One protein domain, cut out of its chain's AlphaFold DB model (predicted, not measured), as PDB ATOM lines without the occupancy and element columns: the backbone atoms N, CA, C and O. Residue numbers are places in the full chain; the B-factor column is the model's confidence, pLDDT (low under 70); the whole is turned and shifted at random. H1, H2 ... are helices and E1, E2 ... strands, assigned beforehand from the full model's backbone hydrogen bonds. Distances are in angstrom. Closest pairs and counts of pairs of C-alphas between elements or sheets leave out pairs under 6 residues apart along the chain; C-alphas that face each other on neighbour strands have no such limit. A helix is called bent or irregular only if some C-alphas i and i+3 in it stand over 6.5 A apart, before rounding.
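AT A GLANCE: This is residues 4 to 178 of the 883 residues of an uncharacterized protein of Gelidibacter sp. F6074 (UniProt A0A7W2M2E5). Look for two helical lobes at the two ends of the longest axis, joined by a thin stretch of chain: H8 to H11 make one, H1 to H7 the other. In the first, the longest helix, H8, forms a hairpin with H9, H10 and H11 pack on H9, E1 runs beside H8, and residues 95 to 101, of which 99 to 101 belong to H8, stick out; the second is a loose cluster of crossed helices. The printed part has 175 residues with eleven named helices and one named strand, in the order H1 to H7, E1, H8 to H11; the class is mostly helix. The whole is loose, with a radius of gyration of the C-alphas of 20.7 A and spans of 63 by 42 by 27 A.

IN THESE COORDINATES: Find C-alpha 99 at (-67.510, 25.428, 15.044); from there H8, residues 99 to 118, runs 28.5 A to C-alpha 118 at (-51.105, 23.293, 38.311). H9, residues 127 to 144, spans 26.6 A; it is irregular, with C-alphas 131 and 134 7.0 A apart, and has a kink of 32 degrees near residue 135. H10 is residues 154 to 161, and H11 is residues 165 to 173. Before H8 lie E1, residues 87 to 89, H7, residues 72 to 83, 16.7 A, and H6, residues 55 to 70, 22.3 A. Earlier still are H1, residues 4 to 10, beginning at C-alpha 4 (-39.735, 12.386, 42.220), H2, 15 to 21, H3, 26 to 34, H4, 39 to 44, and H5, 47 to 50.

HOW THE PARTS SIT: Start at the hub, H9, which touches three helices. H8 and H9 form a helical hairpin, closest at the C-alphas of Val 111 and Ser 137, 4.8 A, at 35.1 degrees, only just steep. H10 touches H9 at Ile 157 and Tyr 139, C-alphas 6.9 A apart; H11 touches H9 at Leu 172 and Leu 136, 7.2 A between C-alphas. E1 pairs with no named strand; its closest C-alpha to H8 is Ile 89, 6.4 A from that of Ser 106. Across the lobes, H7 and H8 are close but not clearly touching, the C-alphas of Leu 83 and Lys 117 being 8.0 A apart. H7 only just touches H2, with 3 pairs of C-alphas within 8 A, closest His 17 and Val 82, 6.8 A. H6 and H7 touch only at the corner, and only just, with 3 such pairs, closest Thr 68 and Tyr 74, 6.4 A. H4 touches H6 about perpendicular, 88 degrees, closest at the C-alphas of Tyr 43 and Lys 65, 6.1 A, and touches H1 at those of Leu 40 and Leu 9, 4.7 A. H3 touches H2, with the C-alphas of Ile 29 and Leu 18 6.2 A apart, and H5 is close to but not clearly touching H6, Tyr 50 to Arg 58, 6.5 A between C-alphas. Every O i to N i+4 pair is within hydrogen-bond range in H1, H2, H4, H6, H7, H8, H10 and H11, against 4 of 5 in H3 and 11 of 14 in H9; H5 is too short for such a pair.

THE WHOLE: The two C-alphas farthest apart, of Asp 52 and Lys 155, are 63.6 A apart. The printed part has no cut and no long link. The mean pLDDT of the printed part is 71.9; 78 residues are under 70, among them residues 4 to 29, 71 to 97 and 119 to 130.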
ATOM      1  N   ASP A   4     -39.131  11.455  43.176       51.00
ATOM      2  CA  ASP A   4     -39.735  12.386  42.220       51.00
ATOM      3  C   ASP A   4     -39.433  11.959  40.779       51.00
ATOM      4  O   ASP A   4     -40.308  11.940  39.921       51.00
ATOM      5  N   LEU A   5     -38.203  11.502  40.517       53.31
ATOM      6  CA  LEU A   5     -37.810  10.957  39.214       53.31
ATOM      7  C   LEU A   5     -38.580   9.664  38.891       53.31
ATOM      8  O   LEU A   5     -38.830   9.364  37.731       53.31
ATOM      9  N   LYS A   6     -38.965   8.879  39.903       60.88
ATOM     10  CA  LYS A   6     -39.723   7.632  39.725       60.88
ATOM     11  C   LYS A   6     -41.162   7.888  39.322       60.88
ATOM     12  O   LYS A   6     -41.619   7.238  38.383       60.88
ATOM     13  N   ASP A   7     -41.821   8.834  39.975       59.34
ATOM     14  CA  ASP A   7     -43.169   9.250  39.592       59.34
ATOM     15  C   ASP A   7     -43.163   9.884  38.199       59.34
ATOM     16  O   ASP A   7     -43.933   9.470  37.335       59.34
ATOM     17  N   ILE A   8     -42.204  10.772  37.921       56.44
ATOM     18  CA  ILE A   8     -42.055  11.436  36.618       56.44
ATOM     19  C   ILE A   8     -41.890  10.432  35.467       56.44
ATOM     20  O   ILE A   8     -42.577  10.530  34.452       56.44
ATOM     21  N   LEU A   9     -41.002   9.444  35.607       59.72
ATOM     22  CA  LEU A   9     -40.738   8.470  34.542       59.72
ATOM     23  C   LEU A   9     -41.910   7.520  34.286       59.72
ATOM     24  O   LEU A   9     -42.035   7.002  33.178       59.72
ATOM     25  N   SER A  10     -42.749   7.284  35.298       63.06
ATOM     26  CA  SER A  10     -43.933   6.427  35.172       63.06
ATOM     27  C   SER A  10     -45.072   7.086  34.388       63.06
ATOM     28  O   SER A  10     -45.870   6.383  33.774       63.06
ATOM     29  N   GLN A  11     -45.115   8.425  34.360       58.03
ATOM     30  CA  GLN A  11     -46.183   9.216  33.735       58.03
ATOM     31  C   GLN A  11     -45.955   9.499  32.236       58.03
ATOM     32  O   GLN A  11     -46.859   9.971  31.548       58.03
ATOM     33  N   ILE A  12     -44.765   9.212  31.693       58.22
ATOM     34  CA  ILE A  12     -44.419   9.507  30.294       58.22
ATOM     35  C   ILE A  12     -44.568   8.241  29.436       58.22
ATOM     36  O   ILE A  12     -43.645   7.428  29.353       58.22
ATOM     37  N   GLN A  13     -45.731   8.090  28.791       56.84
ATOM     38  CA  GLN A  13     -46.097   6.883  28.020       56.84
ATOM     39  C   GLN A  13     -46.470   7.148  26.541       56.84
ATOM     40  O   GLN A  13     -46.615   6.222  25.756       56.84
ATOM     41  N   GLY A  14     -46.598   8.414  26.124       59.88
ATOM     42  CA  GLY A  14     -47.049   8.774  24.770       59.88
ATOM     43  C   GLY A  14     -45.969   8.770  23.674       59.88
ATOM     44  O   GLY A  14     -44.827   9.179  23.904       59.88
ATOM     45  N   GLU A  15     -46.364   8.423  22.441       61.03
ATOM     46  CA  GLU A  15     -45.527   8.433  21.222       61.03
ATOM     47  C   GLU A  15     -44.750   9.742  21.033       61.03
ATOM     48  O   GLU A  15     -43.544   9.734  20.764       61.03
ATOM     49  N   LYS A  16     -45.426  10.879  21.231       57.00
ATOM     50  CA  LYS A  16     -44.836  12.219  21.096       57.00
ATOM     51  C   LYS A  16     -43.665  12.439  22.064       57.00
ATOM     52  O   LYS A  16     -42.688  13.087  21.695       57.00
ATOM     53  N   HIS A  17     -43.723  11.866  23.267       60.66
ATOM     54  CA  HIS A  17     -42.654  11.981  24.257       60.66
ATOM     55  C   HIS A  17     -41.442  11.128  23.863       60.66
ATOM     56  O   HIS A  17     -40.315  11.624  23.813       60.66
ATOM     57  N   LEU A  18     -41.672   9.875  23.459       64.62
ATOM     58  CA  LEU A  18     -40.613   8.986  22.967       64.62
ATOM     59  C   LEU A  18     -39.909   9.562  21.724       64.62
ATOM     60  O   LEU A  18     -38.681   9.492  21.617       64.62
ATOM     61  N   CYS A  19     -40.660  10.214  20.828       61.03
ATOM     62  CA  CYS A  19     -40.117  10.910  19.658       61.03
ATOM     63  C   CYS A  19     -39.116  12.018  20.008       61.03
ATOM     64  O   CYS A  19     -38.169  12.234  19.248       61.03
ATOM     65  N   ALA A  20     -39.320  12.700  21.137       56.25
ATOM     66  CA  ALA A  20     -38.465  13.790  21.594       56.25
ATOM     67  C   ALA A  20     -37.150  13.305  22.240       56.25
ATOM     68  O   ALA A  20     -36.177  14.050  22.235       56.25
ATOM     69  N   ILE A  21     -37.091  12.078  22.778       61.72
ATOM     70  CA  ILE A  21     -35.857  11.510  23.380       61.72
ATOM     71  C   ILE A  21     -34.973  10.891  22.319       61.72
ATOM     72  O   ILE A  21     -33.754  11.032  22.347       61.72
ATOM     73  N   PHE A  22     -35.597  10.146  21.413       67.19
ATOM     74  CA  PHE A  22     -34.891   9.256  20.505       67.19
ATOM     75  C   PHE A  22     -34.701   9.862  19.107       67.19
ATOM     76  O   PHE A  22     -34.565   9.118  18.134       67.19
ATOM     77  N   ASP A  23     -34.689  11.199  19.006       59.78
ATOM     78  CA  ASP A  23     -34.429  11.985  17.787       59.78
ATOM     79  C   ASP A  23     -35.189  11.473  16.549       59.78
ATOM     80  O   ASP A  23     -34.608  11.203  15.496       59.78
ATOM     81  N   LYS A  24     -36.515  11.303  16.666       56.91
ATOM     82  CA  LYS A  24     -37.403  10.878  15.560       56.91
ATOM     83  C   LYS A  24     -37.007   9.561  14.867       56.91
ATOM     84  O   LYS A  24     -37.374   9.335  13.711       56.91
ATOM     85  N   LYS A  25     -36.306   8.642  15.543       68.06
ATOM     86  CA  LYS A  25     -36.046   7.286  15.019       68.06
ATOM     87  C   LYS A  25     -37.328   6.442  15.031       68.06
ATOM     88  O   LYS A  25     -37.483   5.551  15.859       68.06
ATOM     89  N   LYS A  26     -38.235   6.722  14.089       66.12
ATOM     90  CA  LYS A  26     -39.617   6.216  14.015       66.12
ATOM     91  C   LYS A  26     -39.739   4.701  14.242       66.12
ATOM     92  O   LYS A  26     -40.480   4.272  15.112       66.12
ATOM     93  N   SER A  27     -38.876   3.916  13.594       67.38
ATOM     94  CA  SER A  27     -38.820   2.448  13.754       67.38
ATOM     95  C   SER A  27     -38.482   1.934  15.166       67.38
ATOM     96  O   SER A  27     -38.763   0.784  15.470       67.38
ATOM     97  N   ILE A  28     -37.840   2.742  16.019       68.94
ATOM     98  CA  ILE A  28     -37.541   2.389  17.419       68.94
ATOM     99  C   ILE A  28     -38.742   2.737  18.297       68.94
ATOM    100  O   ILE A  28     -39.126   1.960  19.161       68.94
ATOM    101  N   ILE A  29     -39.343   3.897  18.044       67.19
ATOM    102  CA  ILE A  29     -40.500   4.408  18.780       67.19
ATOM    103  C   ILE A  29     -41.716   3.497  18.568       67.19
ATOM    104  O   ILE A  29     -42.356   3.126  19.543       67.19
ATOM    105  N   GLU A  30     -41.960   3.044  17.335       72.75
ATOM    106  CA  GLU A  30     -43.026   2.084  17.007       72.75
ATOM    107  C   GLU A  30     -42.884   0.767  17.791       72.75
ATOM    108  O   GLU A  30     -43.867   0.265  18.326       72.75
ATOM    109  N   VAL A  31     -41.662   0.237  17.932       72.75
ATOM    110  CA  VAL A  31     -41.401  -1.002  18.693       72.75
ATOM    111  C   VAL A  31     -41.616  -0.801  20.195       72.75
ATOM    112  O   VAL A  31     -42.152  -1.681  20.863       72.75
ATOM    113  N   LEU A  32     -41.209   0.350  20.735       71.69
ATOM    114  CA  LEU A  32     -41.387   0.670  22.155       71.69
ATOM    115  C   LEU A  32     -42.865   0.879  22.516       71.69
ATOM    116  O   LEU A  32     -43.296   0.412  23.566       71.69
ATOM    117  N   ILE A  33     -43.641   1.508  21.625       71.06
ATOM    118  CA  ILE A  33     -45.094   1.694  21.777       71.06
ATOM    119  C   ILE A  33     -45.830   0.360  21.670       71.06
ATOM    120  O   ILE A  33     -46.686   0.069  22.494       71.06
ATOM    121  N   GLN A  34     -45.478  -0.485  20.694       75.62
ATOM    122  CA  GLN A  34     -46.092  -1.811  20.534       75.62
ATOM    123  C   GLN A  34     -45.905  -2.716  21.760       75.62
ATOM    124  O   GLN A  34     -46.692  -3.636  21.962       75.62
ATOM    125  N   LYS A  35     -44.861  -2.471  22.558       74.12
ATOM    126  CA  LYS A  35     -44.569  -3.208  23.794       74.12
ATOM    127  C   LYS A  35     -45.107  -2.537  25.061       74.12
ATOM    128  O   LYS A  35     -44.863  -3.062  26.141       74.12
ATOM    129  N   ASP A  36     -45.810  -1.413  24.925       71.12
ATOM    130  CA  ASP A  36     -46.391  -0.636  26.027       71.12
ATOM    131  C   ASP A  36     -45.373  -0.258  27.122       71.12
ATOM    132  O   ASP A  36     -45.667  -0.227  28.315       71.12
ATOM    133  N   TYR A  37     -44.120  -0.005  26.727       72.31
ATOM    134  CA  TYR A  37     -43.075   0.355  27.682       72.31
ATOM    135  C   TYR A  37     -43.098   1.850  28.003       72.31
ATOM    136  O   TYR A  37     -42.870   2.692  27.130       72.31
ATOM    137  N   SER A  38     -43.245   2.188  29.287       67.44
ATOM    138  CA  SER A  38     -42.978   3.545  29.771       67.44
ATOM    139  C   SER A  38     -41.475   3.854  29.762       67.44
ATOM    140  O   SER A  38     -40.625   2.959  29.719       67.44
ATOM    141  N   LEU A  39     -41.099   5.132  29.871       67.75
ATOM    142  CA  LEU A  39     -39.686   5.499  30.053       67.75
ATOM    143  C   LEU A  39     -39.076   4.915  31.328       67.75
ATOM    144  O   LEU A  39     -37.877   4.630  31.359       67.75
ATOM    145  N   LEU A  40     -39.894   4.713  32.362       71.25
ATOM    146  CA  LEU A  40     -39.483   4.015  33.570       71.25
ATOM    147  C   LEU A  40     -39.172   2.546  33.293       71.25
ATOM    148  O   LEU A  40     -38.171   2.040  33.802       71.25
ATOM    149  N   ASP A  41     -39.992   1.885  32.481       74.94
ATOM    150  CA  ASP A  41     -39.777   0.491  32.097       74.94
ATOM    151  C   ASP A  41     -38.513   0.376  31.252       74.94
ATOM    152  O   ASP A  41     -37.623  -0.397  31.595       74.94
ATOM    153  N   ILE A  42     -38.337   1.253  30.258       73.56
ATOM    154  CA  ILE A  42     -37.127   1.319  29.422       73.56
ATOM    155  C   ILE A  42     -35.869   1.546  30.271       73.56
ATOM    156  O   ILE A  42     -34.838   0.911  30.037       73.56
ATOM    157  N   TYR A  43     -35.941   2.431  31.269       71.38
ATOM    158  CA  TYR A  43     -34.839   2.686  32.197       71.38
ATOM    159  C   TYR A  43     -34.542   1.472  33.094       71.38
ATOM    160  O   TYR A  43     -33.379   1.198  33.389       71.38
ATOM    161  N   ARG A  44     -35.575   0.723  33.501       75.50
ATOM    162  CA  ARG A  44     -35.463  -0.464  34.364       75.50
ATOM    163  C   ARG A  44     -35.097  -1.749  33.641       75.50
ATOM    164  O   ARG A  44     -34.656  -2.672  34.323       75.50
ATOM    165  N   LEU A  45     -35.246  -1.799  32.318       77.44
ATOM    166  CA  LEU A  45     -34.868  -2.962  31.523       77.44
ATOM    167  C   LEU A  45     -33.442  -3.401  31.895       77.44
ATOM    168  O   LEU A  45     -32.509  -2.597  31.926       77.44
ATOM    169  N   LYS A  46     -33.227  -4.675  32.171       76.44
ATOM    170  CA  LYS A  46     -31.884  -5.235  32.347       76.44
ATOM    171  C   LYS A  46     -31.309  -5.573  30.983       76.44
ATOM    172  O   LYS A  46     -32.055  -5.863  30.060       76.44
ATOM    173  N   GLU A  47     -29.986  -5.538  30.837       70.12
ATOM    174  CA  GLU A  47     -29.349  -5.649  29.516       70.12
ATOM    175  C   GLU A  47     -29.788  -6.892  28.727       70.12
ATOM    176  O   GLU A  47     -30.065  -6.796  27.537       70.12
ATOM    177  N   HIS A  48     -29.968  -8.029  29.402       73.25
ATOM    178  CA  HIS A  48     -30.463  -9.264  28.792       73.25
ATOM    179  C   HIS A  48     -31.919  -9.190  28.291       73.25
ATOM    180  O   HIS A  48     -32.270  -9.920  27.374       73.25
ATOM    181  N   GLU A  49     -32.758  -8.301  28.830       68.38
ATOM    182  CA  GLU A  49     -34.186  -8.179  28.483       68.38
ATOM    183  C   GLU A  49     -34.416  -7.460  27.138       68.38
ATOM    184  O   GLU A  49     -35.522  -7.474  26.603       68.38
ATOM    185  N   TYR A  50     -33.376  -6.843  26.569       68.44
ATOM    186  CA  TYR A  50     -33.400  -6.195  25.248       68.44
ATOM    187  C   TYR A  50     -32.185  -6.570  24.391       68.44
ATOM    188  O   TYR A  50     -31.862  -5.893  23.410       68.44
ATOM    189  N   GLN A  51     -31.494  -7.657  24.746       65.19
ATOM    190  CA  GLN A  51     -30.373  -8.158  23.958       65.19
ATOM    191  C   GLN A  51     -30.829  -8.729  22.613       65.19
ATOM    192  O   GLN A  51     -30.115  -8.548  21.637       65.19
ATOM    193  N   ASP A  52     -32.029  -9.287  22.489       65.38
ATOM    194  CA  ASP A  52     -32.510  -9.819  21.201       65.38
ATOM    195  C   ASP A  52     -33.031  -8.737  20.237       65.38
ATOM    196  O   ASP A  52     -33.348  -9.007  19.077       65.38
ATOM    197  N   GLU A  53     -33.069  -7.479  20.682       71.81
ATOM    198  CA  GLU A  53     -33.485  -6.354  19.851       71.81
ATOM    199  C   GLU A  53     -32.424  -5.982  18.807       71.81
ATOM    200  O   GLU A  53     -31.214  -6.167  18.990       71.81
ATOM    201  N   LYS A  54     -32.876  -5.373  17.699       73.25
ATOM    202  CA  LYS A  54     -31.980  -4.861  16.647       73.25
ATOM    203  C   LYS A  54     -30.886  -3.999  17.281       73.25
ATOM    204  O   LYS A  54     -31.189  -3.101  18.060       73.25
ATOM    205  N   LYS A  55     -29.624  -4.195  16.874       75.56
ATOM    206  CA  LYS A  55     -28.436  -3.486  17.403       75.56
ATOM    207  C   LYS A  55     -28.663  -1.981  17.635       75.56
ATOM    208  O   LYS A  55     -28.333  -1.460  18.689       75.56
ATOM    209  N   LYS A  56     -29.330  -1.301  16.694       69.88
ATOM    210  CA  LYS A  56     -29.678   0.129  16.801       69.88
ATOM    211  C   LYS A  56     -30.607   0.473  17.978       69.88
ATOM    212  O   LYS A  56     -30.460   1.555  18.537       69.88
ATOM    213  N   ILE A  57     -31.556  -0.397  18.333       69.44
ATOM    214  CA  ILE A  57     -32.457  -0.241  19.488       69.44
ATOM    215  C   ILE A  57     -31.650  -0.412  20.775       69.44
ATOM    216  O   ILE A  57     -31.683   0.466  21.633       69.44
ATOM    217  N   ARG A  58     -30.841  -1.477  20.855       73.38
ATOM    218  CA  ARG A  58     -29.963  -1.761  21.999       73.38
ATOM    219  C   ARG A  58     -29.008  -0.603  22.298       73.38
ATOM    220  O   ARG A  58     -28.968  -0.120  23.426       73.38
ATOM    221  N   ASP A  59     -28.310  -0.107  21.277       75.19
ATOM    222  CA  ASP A  59     -27.369   1.013  21.402       75.19
ATOM    223  C   ASP A  59     -28.082   2.302  21.843       75.19
ATOM    224  O   ASP A  59     -27.542   3.084  22.622       75.19
ATOM    225  N   THR A  60     -29.321   2.511  21.387       71.50
ATOM    226  CA  THR A  60     -30.124   3.694  21.723       71.50
ATOM    227  C   THR A  60     -30.654   3.635  23.165       71.50
ATOM    228  O   THR A  60     -30.576   4.638  23.875       71.50
ATOM    229  N   ILE A  61     -31.121   2.470  23.634       72.94
ATOM    230  CA  ILE A  61     -31.543   2.252  25.031       72.94
ATOM    231  C   ILE A  61     -30.343   2.378  25.981       72.94
ATOM    232  O   ILE A  61     -30.442   3.036  27.017       72.94
ATOM    233  N   ASN A  62     -29.189   1.804  25.620       76.12
ATOM    234  CA  ASN A  62     -27.962   1.911  26.412       76.12
ATOM    235  C   ASN A  62     -27.452   3.354  26.476       76.12
ATOM    236  O   ASN A  62     -27.158   3.848  27.564       76.12
ATOM    237  N   ALA A  63     -27.408   4.063  25.343       75.50
ATOM    238  CA  ALA A  63     -27.034   5.474  25.311       75.50
ATOM    239  C   ALA A  63     -27.965   6.326  26.185       75.50
ATOM    240  O   ALA A  63     -27.494   7.192  26.919       75.50
ATOM    241  N   PHE A  64     -29.271   6.047  26.164       73.31
ATOM    242  CA  PHE A  64     -30.245   6.704  27.031       73.31
ATOM    243  C   PHE A  64     -29.983   6.431  28.518       73.31
ATOM    244  O   PHE A  64     -29.918   7.378  29.299       73.31
ATOM    245  N   LYS A  65     -29.750   5.176  28.925       74.56
ATOM    246  CA  LYS A  65     -29.425   4.835  30.324       74.56
ATOM    247  C   LYS A  65     -28.133   5.481  30.809       74.56
ATOM    248  O   LYS A  65     -28.113   6.057  31.890       74.56
ATOM    249  N   ILE A  66     -27.080   5.437  29.997       76.38
ATOM    250  CA  ILE A  66     -25.785   6.047  30.327       76.38
ATOM    251  C   ILE A  66     -25.943   7.560  30.491       76.38
ATOM    252  O   ILE A  66     -25.489   8.137  31.477       76.38
ATOM    253  N   LYS A  67     -26.635   8.209  29.549       70.88
ATOM    254  CA  LYS A  67     -26.857   9.658  29.576       70.88
ATOM    255  C   LYS A  67     -27.682  10.092  30.788       70.88
ATOM    256  O   LYS A  67     -27.374  11.098  31.408       70.88
ATOM    257  N   THR A  68     -28.681   9.300  31.164       65.12
ATOM    258  CA  THR A  68     -29.572   9.586  32.299       65.12
ATOM    259  C   THR A  68     -28.974   9.239  33.664       65.12
ATOM    260  O   THR A  68     -29.387   9.809  34.670       65.12
ATOM    261  N   GLN A  69     -27.994   8.334  33.721       70.31
ATOM    262  CA  GLN A  69     -27.213   8.050  34.930       70.31
ATOM    263  C   GLN A  69     -26.130   9.103  35.186       70.31
ATOM    264  O   GLN A  69     -25.903   9.469  36.336       70.31
ATOM    265  N   ASN A  70     -25.477   9.588  34.126       72.50
ATOM    266  CA  ASN A  70     -24.350  10.518  34.234       72.50
ATOM    267  C   ASN A  70     -24.774  11.986  34.351       72.50
ATOM    268  O   ASN A  70     -24.009  12.798  34.862       72.50
ATOM    269  N   ASP A  71     -25.976  12.324  33.887       66.69
ATOM    270  CA  ASP A  71     -26.514  13.678  33.936       66.69
ATOM    271  C   ASP A  71     -27.974  13.639  34.429       66.69
ATOM    272  O   ASP A  71     -28.909  13.541  33.634       66.69
ATOM    273  N   PRO A  72     -28.215  13.685  35.751       60.88
ATOM    274  CA  PRO A  72     -29.570  13.780  36.297       60.88
ATOM    275  C   PRO A  72     -30.301  15.061  35.857       60.88
ATOM    276  O   PRO A  72     -31.532  15.065  35.755       60.88
ATOM    277  N   GLU A  73     -29.561  16.138  35.551       58.62
ATOM    278  CA  GLU A  73     -30.108  17.368  34.972       58.62
ATOM    279  C   GLU A  73     -30.593  17.158  33.536       58.62
ATOM    280  O   GLU A  73     -31.529  17.841  33.128       58.62
ATOM    281  N   TYR A  74     -30.067  16.186  32.783       61.69
ATOM    282  CA  TYR A  74     -30.580  15.815  31.457       61.69
ATOM    283  C   TYR A  74     -32.061  15.445  31.515       61.69
ATOM    284  O   TYR A  74     -32.834  15.896  30.672       61.69
ATOM    285  N   PHE A  75     -32.481  14.683  32.532       58.47
ATOM    286  CA  PHE A  75     -33.892  14.352  32.727       58.47
ATOM    287  C   PHE A  75     -34.705  15.547  33.195       58.47
ATOM    288  O   PHE A  75     -35.827  15.711  32.739       58.47
ATOM    289  N   LEU A  76     -34.151  16.394  34.062       53.72
ATOM    290  CA  LEU A  76     -34.824  17.606  34.525       53.72
ATOM    291  C   LEU A  76     -35.027  18.612  33.377       53.72
ATOM    292  O   LEU A  76     -36.076  19.240  33.262       53.72
ATOM    293  N   ASN A  77     -34.037  18.727  32.492       54.06
ATOM    294  CA  ASN A  77     -34.054  19.555  31.293       54.06
ATOM    295  C   ASN A  77     -34.944  18.949  30.208       54.06
ATOM    296  O   ASN A  77     -35.659  19.695  29.554       54.06
ATOM    297  N   TYR A  78     -34.969  17.625  30.057       54.19
ATOM    298  CA  TYR A  78     -35.888  16.911  29.171       54.19
ATOM    299  C   TYR A  78     -37.342  16.973  29.675       54.19
ATOM    300  O   TYR A  78     -38.256  17.191  28.892       54.19
ATOM    301  N   TYR A  79     -37.561  16.894  30.988       55.47
ATOM    302  CA  TYR A  79     -38.850  17.083  31.659       55.47
ATOM    303  C   TYR A  79     -39.361  18.520  31.503       55.47
ATOM    304  O   TYR A  79     -40.509  18.718  31.110       55.47
ATOM    305  N   LYS A  80     -38.485  19.524  31.670       51.72
ATOM    306  CA  LYS A  80     -38.750  20.911  31.248       51.72
ATOM    307  C   LYS A  80     -39.050  20.984  29.749       51.72
ATOM    308  O   LYS A  80     -39.953  21.698  29.347       51.72
ATOM    309  N   TYR A  81     -38.348  20.233  28.906       51.69
ATOM    310  CA  TYR A  81     -38.576  20.248  27.459       51.69
ATOM    311  C   TYR A  81     -39.897  19.593  27.045       51.69
ATOM    312  O   TYR A  81     -40.458  20.005  26.042       51.69
ATOM    313  N   VAL A  82     -40.399  18.600  27.783       51.47
ATOM    314  CA  VAL A  82     -41.634  17.858  27.473       51.47
ATOM    315  C   VAL A  82     -42.870  18.496  28.098       51.47
ATOM    316  O   VAL A  82     -43.885  18.620  27.423       51.47
ATOM    317  N   LEU A  83     -42.794  18.948  29.352       51.28
ATOM    318  CA  LEU A  83     -43.919  19.603  30.034       51.28
ATOM    319  C   LEU A  83     -44.001  21.107  29.753       51.28
ATOM    320  O   LEU A  83     -45.091  21.686  29.802       51.28
ATOM    321  N   CYS A  84     -42.868  21.741  29.433       49.97
ATOM    322  CA  CYS A  84     -42.827  23.122  28.946       49.97
ATOM    323  C   CYS A  84     -42.701  23.196  27.415       49.97
ATOM    324  O   CYS A  84     -42.674  24.306  26.872       49.97
ATOM    325  N   ALA A  85     -42.668  22.056  26.699       53.56
ATOM    326  CA  ALA A  85     -42.960  22.075  25.269       53.56
ATOM    327  C   ALA A  85     -44.367  22.646  25.073       53.56
ATOM    328  O   ALA A  85     -45.267  22.355  25.862       53.56
ATOM    329  N   PRO A  86     -44.578  23.447  24.017       58.12
ATOM    330  CA  PRO A  86     -45.917  23.852  23.639       58.12
ATOM    331  C   PRO A  86     -46.718  22.590  23.347       58.12
ATOM    332  O   PRO A  86     -46.410  21.881  22.389       58.12
ATOM    333  N   ILE A  87     -47.719  22.314  24.175       65.38
ATOM    334  CA  ILE A  87     -48.715  21.298  23.854       65.38
ATOM    335  C   ILE A  87     -49.574  21.899  22.750       65.38
ATOM    336  O   ILE A  87     -50.133  22.983  22.928       65.38
ATOM    337  N   GLU A  88     -49.584  21.237  21.596       66.00
ATOM    338  CA  GLU A  88     -50.448  21.615  20.485       66.00
ATOM    339  C   GLU A  88     -51.856  21.087  20.756       66.00
ATOM    340  O   GLU A  88     -52.051  19.875  20.801       66.00
ATOM    341  N   ILE A  89     -52.781  22.017  20.988       68.31
ATOM    342  CA  ILE A  89     -54.185  21.794  21.344       68.31
ATOM    343  C   ILE A  89     -55.050  21.948  20.093       68.31
ATOM    344  O   ILE A  89     -54.819  22.863  19.293       68.31
ATOM    345  N   GLY A  90     -56.057  21.089  19.957       60.31
ATOM    346  CA  GLY A  90     -56.958  21.043  18.811       60.31
ATOM    347  C   GLY A  90     -56.702  19.807  17.955       60.31
ATOM    348  O   GLY A  90     -55.681  19.703  17.262       60.31
ATOM    349  N   LEU A  91     -57.659  18.877  17.992       56.44
ATOM    350  CA  LEU A  91     -57.802  17.834  16.978       56.44
ATOM    351  C   LEU A  91     -57.951  18.505  15.602       56.44
ATOM    352  O   LEU A  91     -58.349  19.669  15.506       56.44
ATOM    353  N   GLY A  92     -57.541  17.816  14.533       56.41
ATOM    354  CA  GLY A  92     -57.705  18.346  13.180       56.41
ATOM    355  C   GLY A  92     -59.153  18.787  12.989       56.41
ATOM    356  O   GLY A  92     -60.046  18.054  13.387       56.41
ATOM    357  N   PHE A  93     -59.369  19.989  12.450       57.78
ATOM    358  CA  PHE A  93     -60.707  20.474  12.114       57.78
ATOM    359  C   PHE A  93     -61.361  19.446  11.187       57.78
ATOM    360  O   PHE A  93     -61.039  19.412   9.997       57.78
ATOM    361  N   GLU A  94     -62.199  18.569  11.735       56.03
ATOM    362  CA  GLU A  94     -63.023  17.685  10.934       56.03
ATOM    363  C   GLU A  94     -64.163  18.556  10.404       56.03
ATOM    364  O   GLU A  94     -64.916  19.113  11.200       56.03
ATOM    365  N   PRO A  95     -64.310  18.721   9.076       54.88
ATOM    366  CA  PRO A  95     -65.372  19.547   8.491       54.88
ATOM    367  C   PRO A  95     -66.795  19.082   8.840       54.88
ATOM    368  O   PRO A  95     -67.756  19.691   8.380       54.88
ATOM    369  N   VAL A  96     -66.916  17.963   9.557       52.31
ATOM    370  CA  VAL A  96     -68.162  17.289   9.905       52.31
ATOM    371  C   VAL A  96     -68.777  17.867  11.191       52.31
ATOM    372  O   VAL A  96     -69.996  17.822  11.312       52.31
ATOM    373  N   ASP A  97     -67.983  18.472  12.086       60.78
ATOM    374  CA  ASP A  97     -68.449  18.980  13.392       60.78
ATOM    375  C   ASP A  97     -68.628  20.513  13.409       60.78
ATOM    376  O   ASP A  97     -67.828  21.249  12.815       60.78
ATOM    377  N   CYS A  98     -69.632  21.037  14.135       74.19
ATOM    378  CA  CYS A  98     -69.868  22.485  14.202       74.19
ATOM    379  C   CYS A  98     -68.707  23.266  14.866       74.19
ATOM    380  O   CYS A  98     -67.926  22.756  15.682       74.19
ATOM    381  N   LEU A  99     -68.583  24.559  14.540       78.94
ATOM    382  CA  LEU A  99     -67.510  25.428  15.044       78.94
ATOM    383  C   LEU A  99     -67.559  25.596  16.569       78.94
ATOM    384  O   LEU A  99     -66.518  25.764  17.210       78.94
ATOM    385  N   ALA A 100     -68.765  25.553  17.144       79.69
ATOM    386  CA  ALA A 100     -68.987  25.670  18.579       79.69
ATOM    387  C   ALA A 100     -68.376  24.483  19.334       79.69
ATOM    388  O   ALA A 100     -67.602  24.702  20.267       79.69
ATOM    389  N   THR A 101     -68.651  23.253  18.889       78.75
ATOM    390  CA  THR A 101     -68.126  22.015  19.485       78.75
ATOM    391  C   THR A 101     -66.602  22.002  19.458       78.75
ATOM    392  O   THR A 101     -65.966  21.875  20.503       78.75
ATOM    393  N   ASN A 102     -66.002  22.296  18.301       79.88
ATOM    394  CA  ASN A 102     -64.547  22.359  18.146       79.88
ATOM    395  C   ASN A 102     -63.875  23.384  19.087       79.88
ATOM    396  O   ASN A 102     -62.806  23.127  19.656       79.88
ATOM    397  N   LEU A 103     -64.488  24.560  19.272       83.94
ATOM    398  CA  LEU A 103     -63.993  25.575  20.207       83.94
ATOM    399  C   LEU A 103     -64.160  25.141  21.668       83.94
ATOM    400  O   LEU A 103     -63.245  25.342  22.467       83.94
ATOM    401  N   ILE A 104     -65.302  24.550  22.017       85.12
ATOM    402  CA  ILE A 104     -65.584  24.054  23.367       85.12
ATOM    403  C   ILE A 104     -64.613  22.935  23.741       85.12
ATOM    404  O   ILE A 104     -64.043  22.973  24.831       85.12
ATOM    405  N   ASP A 105     -64.358  21.985  22.849       81.88
ATOM    406  CA  ASP A 105     -63.439  20.880  23.116       81.88
ATOM    407  C   ASP A 105     -61.989  21.357  23.214       81.88
ATOM    408  O   ASP A 105     -61.271  20.950  24.129       81.88
ATOM    409  N   SER A 106     -61.595  22.329  22.387       83.38
ATOM    410  CA  SER A 106     -60.307  23.016  22.547       83.38
ATOM    411  C   SER A 106     -60.198  23.703  23.916       83.38
ATOM    412  O   SER A 106     -59.147  23.657  24.555       83.38
ATOM    413  N   LEU A 107     -61.273  24.331  24.407       86.94
ATOM    414  CA  LEU A 107     -61.298  24.944  25.740       86.94
ATOM    415  C   LEU A 107     -61.242  23.897  26.863       86.94
ATOM    416  O   LEU A 107     -60.513  24.117  27.831       86.94
ATOM    417  N   LYS A 108     -61.940  22.759  26.740       85.56
ATOM    418  CA  LYS A 108     -61.843  21.634  27.693       85.56
ATOM    419  C   LYS A 108     -60.421  21.078  27.746       85.56
ATOM    420  O   LYS A 108     -59.884  20.852  28.832       85.56
ATOM    421  N   GLU A 109     -59.774  20.917  26.592       81.56
ATOM    422  CA  GLU A 109     -58.382  20.474  26.504       81.56
ATOM    423  C   GLU A 109     -57.435  21.492  27.170       81.56
ATOM    424  O   GLU A 109     -56.594  21.104  27.985       81.56
ATOM    425  N   ILE A 110     -57.630  22.799  26.941       83.25
ATOM    426  CA  ILE A 110     -56.887  23.864  27.645       83.25
ATOM    427  C   ILE A 110     -57.075  23.754  29.163       83.25
ATOM    428  O   ILE A 110     -56.086  23.787  29.899       83.25
ATOM    429  N   VAL A 111     -58.314  23.620  29.649       85.31
ATOM    430  CA  VAL A 111     -58.618  23.498  31.087       85.31
ATOM    431  C   VAL A 111     -57.925  22.276  31.686       85.31
ATOM    432  O   VAL A 111     -57.260  22.399  32.717       85.31
ATOM    433  N   SER A 112     -58.019  21.122  31.023       81.19
ATOM    434  CA  SER A 112     -57.371  19.879  31.447       81.19
ATOM    435  C   SER A 112     -55.855  20.047  31.563       81.19
ATOM    436  O   SER A 112     -55.272  19.776  32.617       81.19
ATOM    437  N   VAL A 113     -55.207  20.602  30.534       77.12
ATOM    438  CA  VAL A 113     -53.754  20.810  30.545       77.12
ATOM    439  C   VAL A 113     -53.333  21.823  31.611       77.12
ATOM    440  O   VAL A 113     -52.333  21.603  32.296       77.12
ATOM    441  N   LEU A 114     -54.080  22.913  31.807       79.94
ATOM    442  CA  LEU A 114     -53.788  23.889  32.863       79.94
ATOM    443  C   LEU A 114     -53.915  23.276  34.266       79.94
ATOM    444  O   LEU A 114     -53.074  23.558  35.121       79.94
ATOM    445  N   ARG A 115     -54.909  22.408  34.502       81.12
ATOM    446  CA  ARG A 115     -55.057  21.670  35.769       81.12
ATOM    447  C   ARG A 115     -53.911  20.689  35.995       81.12
ATOM    448  O   ARG A 115     -53.355  20.661  37.091       81.12
ATOM    449  N   ILE A 116     -53.504  19.951  34.959       73.25
ATOM    450  CA  ILE A 116     -52.322  19.077  35.012       73.25
ATOM    451  C   ILE A 116     -51.084  19.907  35.371       73.25
ATOM    452  O   ILE A 116     -50.359  19.551  36.298       73.25
ATOM    453  N   LYS A 117     -50.872  21.055  34.708       73.81
ATOM    454  CA  LYS A 117     -49.734  21.944  34.989       73.81
ATOM    455  C   LYS A 117     -49.765  22.543  36.395       73.81
ATOM    456  O   LYS A 117     -48.710  22.699  37.003       73.81
ATOM    457  N   ALA A 118     -50.947  22.834  36.935       74.56
ATOM    458  CA  ALA A 118     -51.105  23.293  38.311       74.56
ATOM    459  C   ALA A 118     -50.771  22.218  39.363       74.56
ATOM    460  O   ALA A 118     -50.430  22.567  40.490       74.56
ATOM    461  N   GLY A 119     -50.861  20.931  39.011       68.50
ATOM    462  CA  GLY A 119     -50.466  19.813  39.875       68.50
ATOM    463  C   GLY A 119     -48.957  19.536  39.902       68.50
ATOM    464  O   GLY A 119     -48.499  18.726  40.706       68.50
ATOM    465  N   LEU A 120     -48.174  20.190  39.039       67.75
ATOM    466  CA  LEU A 120     -46.727  20.001  38.960       67.75
ATOM    467  C   LEU A 120     -45.983  20.809  40.045       67.75
ATOM    468  O   LEU A 120     -46.487  21.821  40.526       67.75
ATOM    469  N   PRO A 121     -44.750  20.429  40.427       64.06
ATOM    470  CA  PRO A 121     -43.992  21.180  41.428       64.06
ATOM    471  C   PRO A 121     -43.657  22.626  41.004       64.06
ATOM    472  O   PRO A 121     -43.166  22.880  39.905       64.06
ATOM    473  N   HIS A 122     -43.836  23.586  41.922       66.69
ATOM    474  CA  HIS A 122     -43.697  25.032  41.668       66.69
ATOM    475  C   HIS A 122     -42.350  25.487  41.073       66.69
ATOM    476  O   HIS A 122     -42.300  26.503  40.389       66.69
ATOM    477  N   HIS A 123     -41.250  24.776  41.345       66.31
ATOM    478  CA  HIS A 123     -39.899  25.175  40.929       66.31
ATOM    479  C   HIS A 123     -39.627  24.984  39.422       66.31
ATOM    480  O   HIS A 123     -38.562  25.367  38.938       66.31
ATOM    481  N   PHE A 124     -40.575  24.398  38.684       57.91
ATOM    482  CA  PHE A 124     -40.488  24.211  37.233       57.91
ATOM    483  C   PHE A 124     -41.006  25.397  36.413       57.91
ATOM    484  O   PHE A 124     -40.759  25.449  35.209       57.91
ATOM    485  N   PHE A 125     -41.685  26.350  37.050       64.69
ATOM    486  CA  PHE A 125     -42.363  27.459  36.386       64.69
ATOM    487  C   PHE A 125     -41.947  28.792  37.003       64.69
ATOM    488  O   PHE A 125     -41.524  28.853  38.160       64.69
ATOM    489  N   ASP A 126     -42.112  29.882  36.252       67.44
ATOM    490  CA  ASP A 126     -42.066  31.207  36.863       67.44
ATOM    491  C   ASP A 126     -43.163  31.280  37.941       67.44
ATOM    492  O   ASP A 126     -44.314  30.894  37.713       67.44
ATOM    493  N   LYS A 127     -42.817  31.782  39.132       66.38
ATOM    494  CA  LYS A 127     -43.749  31.942  40.258       66.38
ATOM    495  C   LYS A 127     -45.013  32.708  39.851       66.38
ATOM    496  O   LYS A 127     -46.091  32.466  40.394       66.38
ATOM    497  N   THR A 128     -44.902  33.645  38.918       67.25
ATOM    498  CA  THR A 128     -46.032  34.420  38.400       67.25
ATOM    499  C   THR A 128     -46.927  33.615  37.460       67.25
ATOM    500  O   THR A 128     -48.143  33.813  37.500       67.25
ATOM    501  N   GLU A 129     -46.354  32.701  36.677       66.88
ATOM    502  CA  GLU A 129     -47.037  31.833  35.713       66.88
ATOM    503  C   GLU A 129     -47.748  30.675  36.424       66.88
ATOM    504  O   GLU A 129     -48.952  30.481  36.235       66.88
ATOM    505  N   PHE A 130     -47.043  30.004  37.341       68.12
ATOM    506  CA  PHE A 130     -47.580  28.908  38.143       68.12
ATOM    507  C   PHE A 130     -48.842  29.317  38.902       68.12
ATOM    508  O   PHE A 130     -49.876  28.655  38.847       68.12
ATOM    509  N   ASN A 131     -48.770  30.463  39.586       72.00
ATOM    510  CA  ASN A 131     -49.871  30.982  40.392       72.00
ATOM    511  C   ASN A 131     -51.086  31.409  39.547       72.00
ATOM    512  O   ASN A 131     -52.125  31.741  40.114       72.00
ATOM    513  N   SER A 132     -50.974  31.429  38.213       74.00
ATOM    514  CA  SER A 132     -52.101  31.674  37.305       74.00
ATOM    515  C   SER A 132     -52.779  30.408  36.792       74.00
ATOM    516  O   SER A 132     -53.944  30.520  36.433       74.00
ATOM    517  N   PHE A 133     -52.129  29.238  36.756       76.62
ATOM    518  CA  PHE A 133     -52.684  28.063  36.066       76.62
ATOM    519  C   PHE A 133     -54.014  27.587  36.655       76.62
ATOM    520  O   PHE A 133     -55.006  27.508  35.932       76.62
ATOM    521  N   LEU A 134     -54.057  27.328  37.967       78.19
ATOM    522  CA  LEU A 134     -55.270  26.840  38.624       78.19
ATOM    523  C   LEU A 134     -56.402  27.882  38.585       78.19
ATOM    524  O   LEU A 134     -57.476  27.541  38.088       78.19
ATOM    525  N   PRO A 135     -56.188  29.157  38.988       84.56
ATOM    526  CA  PRO A 135     -57.232  30.171  38.869       84.56
ATOM    527  C   PRO A 135     -57.725  30.353  37.435       84.56
ATOM    528  O   PRO A 135     -58.923  30.463  37.225       84.56
ATOM    529  N   LEU A 136     -56.831  30.345  36.441       84.75
ATOM    530  CA  LEU A 136     -57.219  30.499  35.042       84.75
ATOM    531  C   LEU A 136     -58.052  29.311  34.551       84.75
ATOM    532  O   LEU A 136     -59.074  29.538  33.911       84.75
ATOM    533  N   SER A 137     -57.668  28.074  34.885       86.88
ATOM    534  CA  SER A 137     -58.446  26.879  34.527       86.88
ATOM    535  C   SER A 137     -59.867  26.927  35.097       86.88
ATOM    536  O   SER A 137     -60.829  26.691  34.372       86.88
ATOM    537  N   GLU A 138     -60.010  27.351  36.355       89.19
ATOM    538  CA  GLU A 138     -61.312  27.490  37.006       89.19
ATOM    539  C   GLU A 138     -62.109  28.684  36.467       89.19
ATOM    540  O   GLU A 138     -63.327  28.604  36.330       89.19
ATOM    541  N   TYR A 139     -61.452  29.790  36.108       90.88
ATOM    542  CA  TYR A 139     -62.128  30.923  35.475       90.88
ATOM    543  C   TYR A 139     -62.663  30.553  34.092       90.88
ATOM    544  O   TYR A 139     -63.775  30.955  33.765       90.88
ATOM    545  N   ILE A 140     -61.907  29.789  33.295       89.19
ATOM    546  CA  ILE A 140     -62.355  29.292  31.987       89.19
ATOM    547  C   ILE A 140     -63.541  28.338  32.174       89.19
ATOM    548  O   ILE A 140     -64.574  28.542  31.539       89.19
ATOM    549  N   ALA A 141     -63.421  27.359  33.080       90.25
ATOM    550  CA  ALA A 141     -64.474  26.381  33.345       90.25
ATOM    551  C   ALA A 141     -65.786  27.051  33.778       90.25
ATOM    552  O   ALA A 141     -66.822  26.813  33.165       90.25
ATOM    553  N   HIS A 142     -65.737  27.977  34.740       90.56
ATOM    554  CA  HIS A 142     -66.922  28.720  35.167       90.56
ATOM    555  C   HIS A 142     -67.462  29.670  34.100       90.56
ATOM    556  O   HIS A 142     -68.673  29.841  33.981       90.56
ATOM    557  N   TYR A 143     -66.592  30.349  33.351       90.44
ATOM    558  CA  TYR A 143     -67.043  31.346  32.385       90.44
ATOM    559  C   TYR A 143     -67.786  30.707  31.211       90.44
ATOM    560  O   TYR A 143     -68.775  31.280  30.758       90.44
ATOM    561  N   PHE A 144     -67.347  29.531  30.756       88.50
ATOM    562  CA  PHE A 144     -67.956  28.804  29.639       88.50
ATOM    563  C   PHE A 144     -68.883  27.651  30.059       88.50
ATOM    564  O   PHE A 144     -69.520  27.069  29.192       88.50
ATOM    565  N   GLY A 145     -68.980  27.326  31.354       87.12
ATOM    566  CA  GLY A 145     -69.816  26.223  31.847       87.12
ATOM    567  C   GLY A 145     -69.277  24.836  31.471       87.12
ATOM    568  O   GLY A 145     -70.019  23.979  31.001       87.12
ATOM    569  N   LEU A 146     -67.966  24.626  31.604       86.44
ATOM    570  CA  LEU A 146     -67.298  23.374  31.223       86.44
ATOM    571  C   LEU A 146     -67.211  22.395  32.403       86.44
ATOM    572  O   LEU A 146     -67.302  22.790  33.565       86.44
ATOM    573  N   ASP A 147     -66.998  21.110  32.102       80.19
ATOM    574  CA  ASP A 147     -66.776  20.034  33.083       80.19
ATOM    575  C   ASP A 147     -67.867  19.916  34.168       80.19
ATOM    576  O   ASP A 147     -67.583  19.656  35.337       80.19
ATOM    577  N   GLY A 148     -69.131  20.135  33.792       76.06
ATOM    578  CA  GLY A 148     -70.273  20.063  34.710       76.06
ATOM    579  C   GLY A 148     -70.436  21.286  35.620       76.06
ATOM    580  O   GLY A 148     -71.243  21.244  36.548       76.06
ATOM    581  N   GLN A 149     -69.690  22.370  35.384       80.88
ATOM    582  CA  GLN A 149     -69.919  23.645  36.059       80.88
ATOM    583  C   GLN A 149     -71.018  24.459  35.375       80.88
ATOM    584  O   GLN A 149     -71.123  24.481  34.152       80.88
ATOM    585  N   GLU A 150     -71.801  25.189  36.172       82.44
ATOM    586  CA  GLU A 150     -72.760  26.157  35.641       82.44
ATOM    587  C   GLU A 150     -72.054  27.400  35.093       82.44
ATOM    588  O   GLU A 150     -71.132  27.965  35.702       82.44
ATOM    589  N   GLU A 151     -72.544  27.851  33.942       86.00
ATOM    590  CA  GLU A 151     -72.115  29.080  33.295       86.00
ATOM    591  C   GLU A 151     -72.267  30.280  34.247       86.00
ATOM    592  O   GLU A 151     -73.335  30.558  34.787       86.00
ATOM    593  N   SER A 152     -71.184  31.033  34.433       88.44
ATOM    594  CA  SER A 152     -71.117  32.129  35.397       88.44
ATOM    595  C   SER A 152     -70.698  33.456  34.757       88.44
ATOM    596  O   SER A 152     -69.941  33.519  33.783       88.44
ATOM    597  N   SER A 153     -71.176  34.562  35.331       89.56
ATOM    598  CA  SER A 153     -70.735  35.913  34.964       89.56
ATOM    599  C   SER A 153     -69.375  36.250  35.593       89.56
ATOM    600  O   SER A 153     -68.998  35.676  36.614       89.56
ATOM    601  N   PHE A 154     -68.657  37.252  35.067       90.38
ATOM    602  CA  PHE A 154     -67.417  37.736  35.700       90.38
ATOM    603  C   PHE A 154     -67.615  38.156  37.161       90.38
ATOM    604  O   PHE A 154     -66.706  37.999  37.974       90.38
ATOM    605  N   LYS A 155     -68.795  38.697  37.491       91.81
ATOM    606  CA  LYS A 155     -69.146  39.111  38.850       91.81
ATOM    607  C   LYS A 155     -69.261  37.901  39.772       91.81
ATOM    608  O   LYS A 155     -68.607  37.885  40.804       91.81
ATOM    609  N   THR A 156     -70.003  36.878  39.356       92.25
ATOM    610  CA  THR A 156     -70.203  35.633  40.113       92.25
ATOM    611  C   THR A 156     -68.881  34.901  40.353       92.25
ATOM    612  O   THR A 156     -68.591  34.475  41.467       92.25
ATOM    613  N   ILE A 157     -68.030  34.818  39.324       90.75
ATOM    614  CA  ILE A 157     -66.683  34.240  39.445       90.75
ATOM    615  C   ILE A 157     -65.837  35.083  40.406       90.75
ATOM    616  O   ILE A 157     -65.162  34.548  41.283       90.75
ATOM    617  N   GLY A 158     -65.896  36.409  40.275       89.69
ATOM    618  CA  GLY A 158     -65.205  37.333  41.165       89.69
ATOM    619  C   GLY A 158     -65.603  37.142  42.628       89.69
ATOM    620  O   GLY A 158     -64.734  37.001  43.483       89.69
ATOM    621  N   GLU A 159     -66.899  37.054  42.915       90.75
ATOM    622  CA  GLU A 159     -67.431  36.796  44.257       90.75
ATOM    623  C   GLU A 159     -66.950  35.448  44.808       90.75
ATOM    624  O   GLU A 159     -66.463  35.394  45.937       90.75
ATOM    625  N   LYS A 160     -66.979  34.385  43.991       90.94
ATOM    626  CA  LYS A 160     -66.510  33.045  44.380       90.94
ATOM    627  C   LYS A 160     -65.027  33.018  44.765       90.94
ATOM    628  O   LYS A 160     -64.653  32.325  45.707       90.94
ATOM    629  N   TYR A 161     -64.184  33.763  44.052       87.25
ATOM    630  CA  TYR A 161     -62.725  33.741  44.228       87.25
ATOM    631  C   TYR A 161     -62.156  34.991  44.927       87.25
ATOM    632  O   TYR A 161     -60.937  35.181  44.962       87.25
ATOM    633  N   GLY A 162     -63.008  35.862  45.479       88.25
ATOM    634  CA  GLY A 162     -62.589  37.087  46.173       88.25
ATOM    635  C   GLY A 162     -61.866  38.098  45.270       88.25
ATOM    636  O   GLY A 162     -60.890  38.729  45.683       88.25
ATOM    637  N   LYS A 163     -62.296  38.229  44.012       89.62
ATOM    638  CA  LYS A 163     -61.741  39.135  42.994       89.62
ATOM    639  C   LYS A 163     -62.814  40.065  42.435       89.62
ATOM    640  O   LYS A 163     -64.003  39.778  42.459       89.62
ATOM    641  N   THR A 164     -62.388  41.194  41.877       90.00
ATOM    642  CA  THR A 164     -63.300  42.066  41.127       90.00
ATOM    643  C   THR A 164     -63.634  41.446  39.769       90.00
ATOM    644  O   THR A 164     -62.797  40.772  39.169       90.00
ATOM    645  N   ALA A 165     -64.830  41.722  39.239       87.50
ATOM    646  CA  ALA A 165     -65.226  41.283  37.896       87.50
ATOM    647  C   ALA A 165     -64.214  41.722  36.820       87.50
ATOM    648  O   ALA A 165     -63.883  40.960  35.915       87.50
ATOM    649  N   GLU A 166     -63.660  42.927  36.966       86.19
ATOM    650  CA  GLU A 166     -62.627  43.453  36.074       86.19
ATOM    651  C   GLU A 166     -61.307  42.672  36.172       86.19
ATOM    652  O   GLU A 166     -60.653  42.454  35.155       86.19
ATOM    653  N   ASN A 167     -60.937  42.178  37.361       85.56
ATOM    654  CA  ASN A 167     -59.784  41.284  37.518       85.56
ATOM    655  C   ASN A 167     -60.000  39.968  36.767       85.56
ATOM    656  O   ASN A 167     -59.097  39.506  36.075       85.56
ATOM    657  N   ILE A 168     -61.191  39.370  36.882       88.19
ATOM    658  CA  ILE A 168     -61.532  38.146  36.144       88.19
ATOM    659  C   ILE A 168     -61.470  38.405  34.632       88.19
ATOM    660  O   ILE A 168     -60.790  37.674  33.915       88.19
ATOM    661  N   ARG A 169     -62.094  39.492  34.154       86.88
ATOM    662  CA  ARG A 169     -62.064  39.902  32.740       86.88
ATOM    663  C   ARG A 169     -60.636  40.098  32.227       86.88
ATOM    664  O   ARG A 169     -60.311  39.627  31.141       86.88
ATOM    665  N   THR A 170     -59.797  40.787  33.000       82.38
ATOM    666  CA  THR A 170     -58.396  41.073  32.647       82.38
ATOM    667  C   THR A 170     -57.588  39.783  32.548       82.38
ATOM    668  O   THR A 170     -56.888  39.584  31.565       82.38
ATOM    669  N   ASN A 171     -57.743  38.862  33.505       80.69
ATOM    670  CA  ASN A 171     -57.025  37.583  33.488       80.69
ATOM    671  C   ASN A 171     -57.445  36.662  32.330       80.69
ATOM    672  O   ASN A 171     -56.637  35.853  31.883       80.69
ATOM    673  N   LEU A 172     -58.687  36.771  31.848       84.06
ATOM    674  CA  LEU A 172     -59.176  35.972  30.724       84.06
ATOM    675  C   LEU A 172     -58.857  36.595  29.352       84.06
ATOM    676  O   LEU A 172     -58.580  35.851  28.413       84.06
ATOM    677  N   PHE A 173     -58.894  37.929  29.215       82.81
ATOM    678  CA  PHE A 173     -58.929  38.602  27.902       82.81
ATOM    679  C   PHE A 173     -58.040  39.856  27.742       82.81
ATOM    680  O   PHE A 173     -58.203  40.562  26.738       82.81
ATOM    681  N   ASP A 174     -57.173  40.200  28.705       72.50
ATOM    682  CA  ASP A 174     -56.257  41.348  28.590       72.50
ATOM    683  C   ASP A 174     -54.772  40.972  28.804       72.50
ATOM    684  O   ASP A 174     -54.334  40.563  29.878       72.50
ATOM    685  N   HIS A 175     -53.974  41.214  27.765       63.66
ATOM    686  CA  HIS A 175     -52.566  40.841  27.613       63.66
ATOM    687  C   HIS A 175     -51.570  41.719  28.402       63.66
ATOM    688  O   HIS A 175     -50.359  41.513  28.320       63.66
ATOM    689  N   LYS A 176     -52.006  42.755  29.131       59.38
ATOM    690  CA  LYS A 176     -51.071  43.764  29.682       59.38
ATOM    691  C   LYS A 176     -49.943  43.203  30.557       59.38
ATOM    692  O   LYS A 176     -48.903  43.848  30.645       59.38
ATOM    693  N   THR A 177     -50.123  42.046  31.198       54.66
ATOM    694  CA  THR A 177     -49.114  41.492  32.126       54.66
ATOM    695  C   THR A 177     -48.920  39.973  32.074       54.66
ATOM    696  O   THR A 177     -47.950  39.485  32.648       54.66
ATOM    697  N   LYS A 178     -49.794  39.219  31.394       66.25
ATOM    698  CA  LYS A 178     -49.739  37.752  31.278       66.25
ATOM    699  C   LYS A 178     -50.318  37.303  29.929       66.25
ATOM    700  O   LYS A 178     -51.111  38.054  29.358       66.25
TER     701      LYS A 178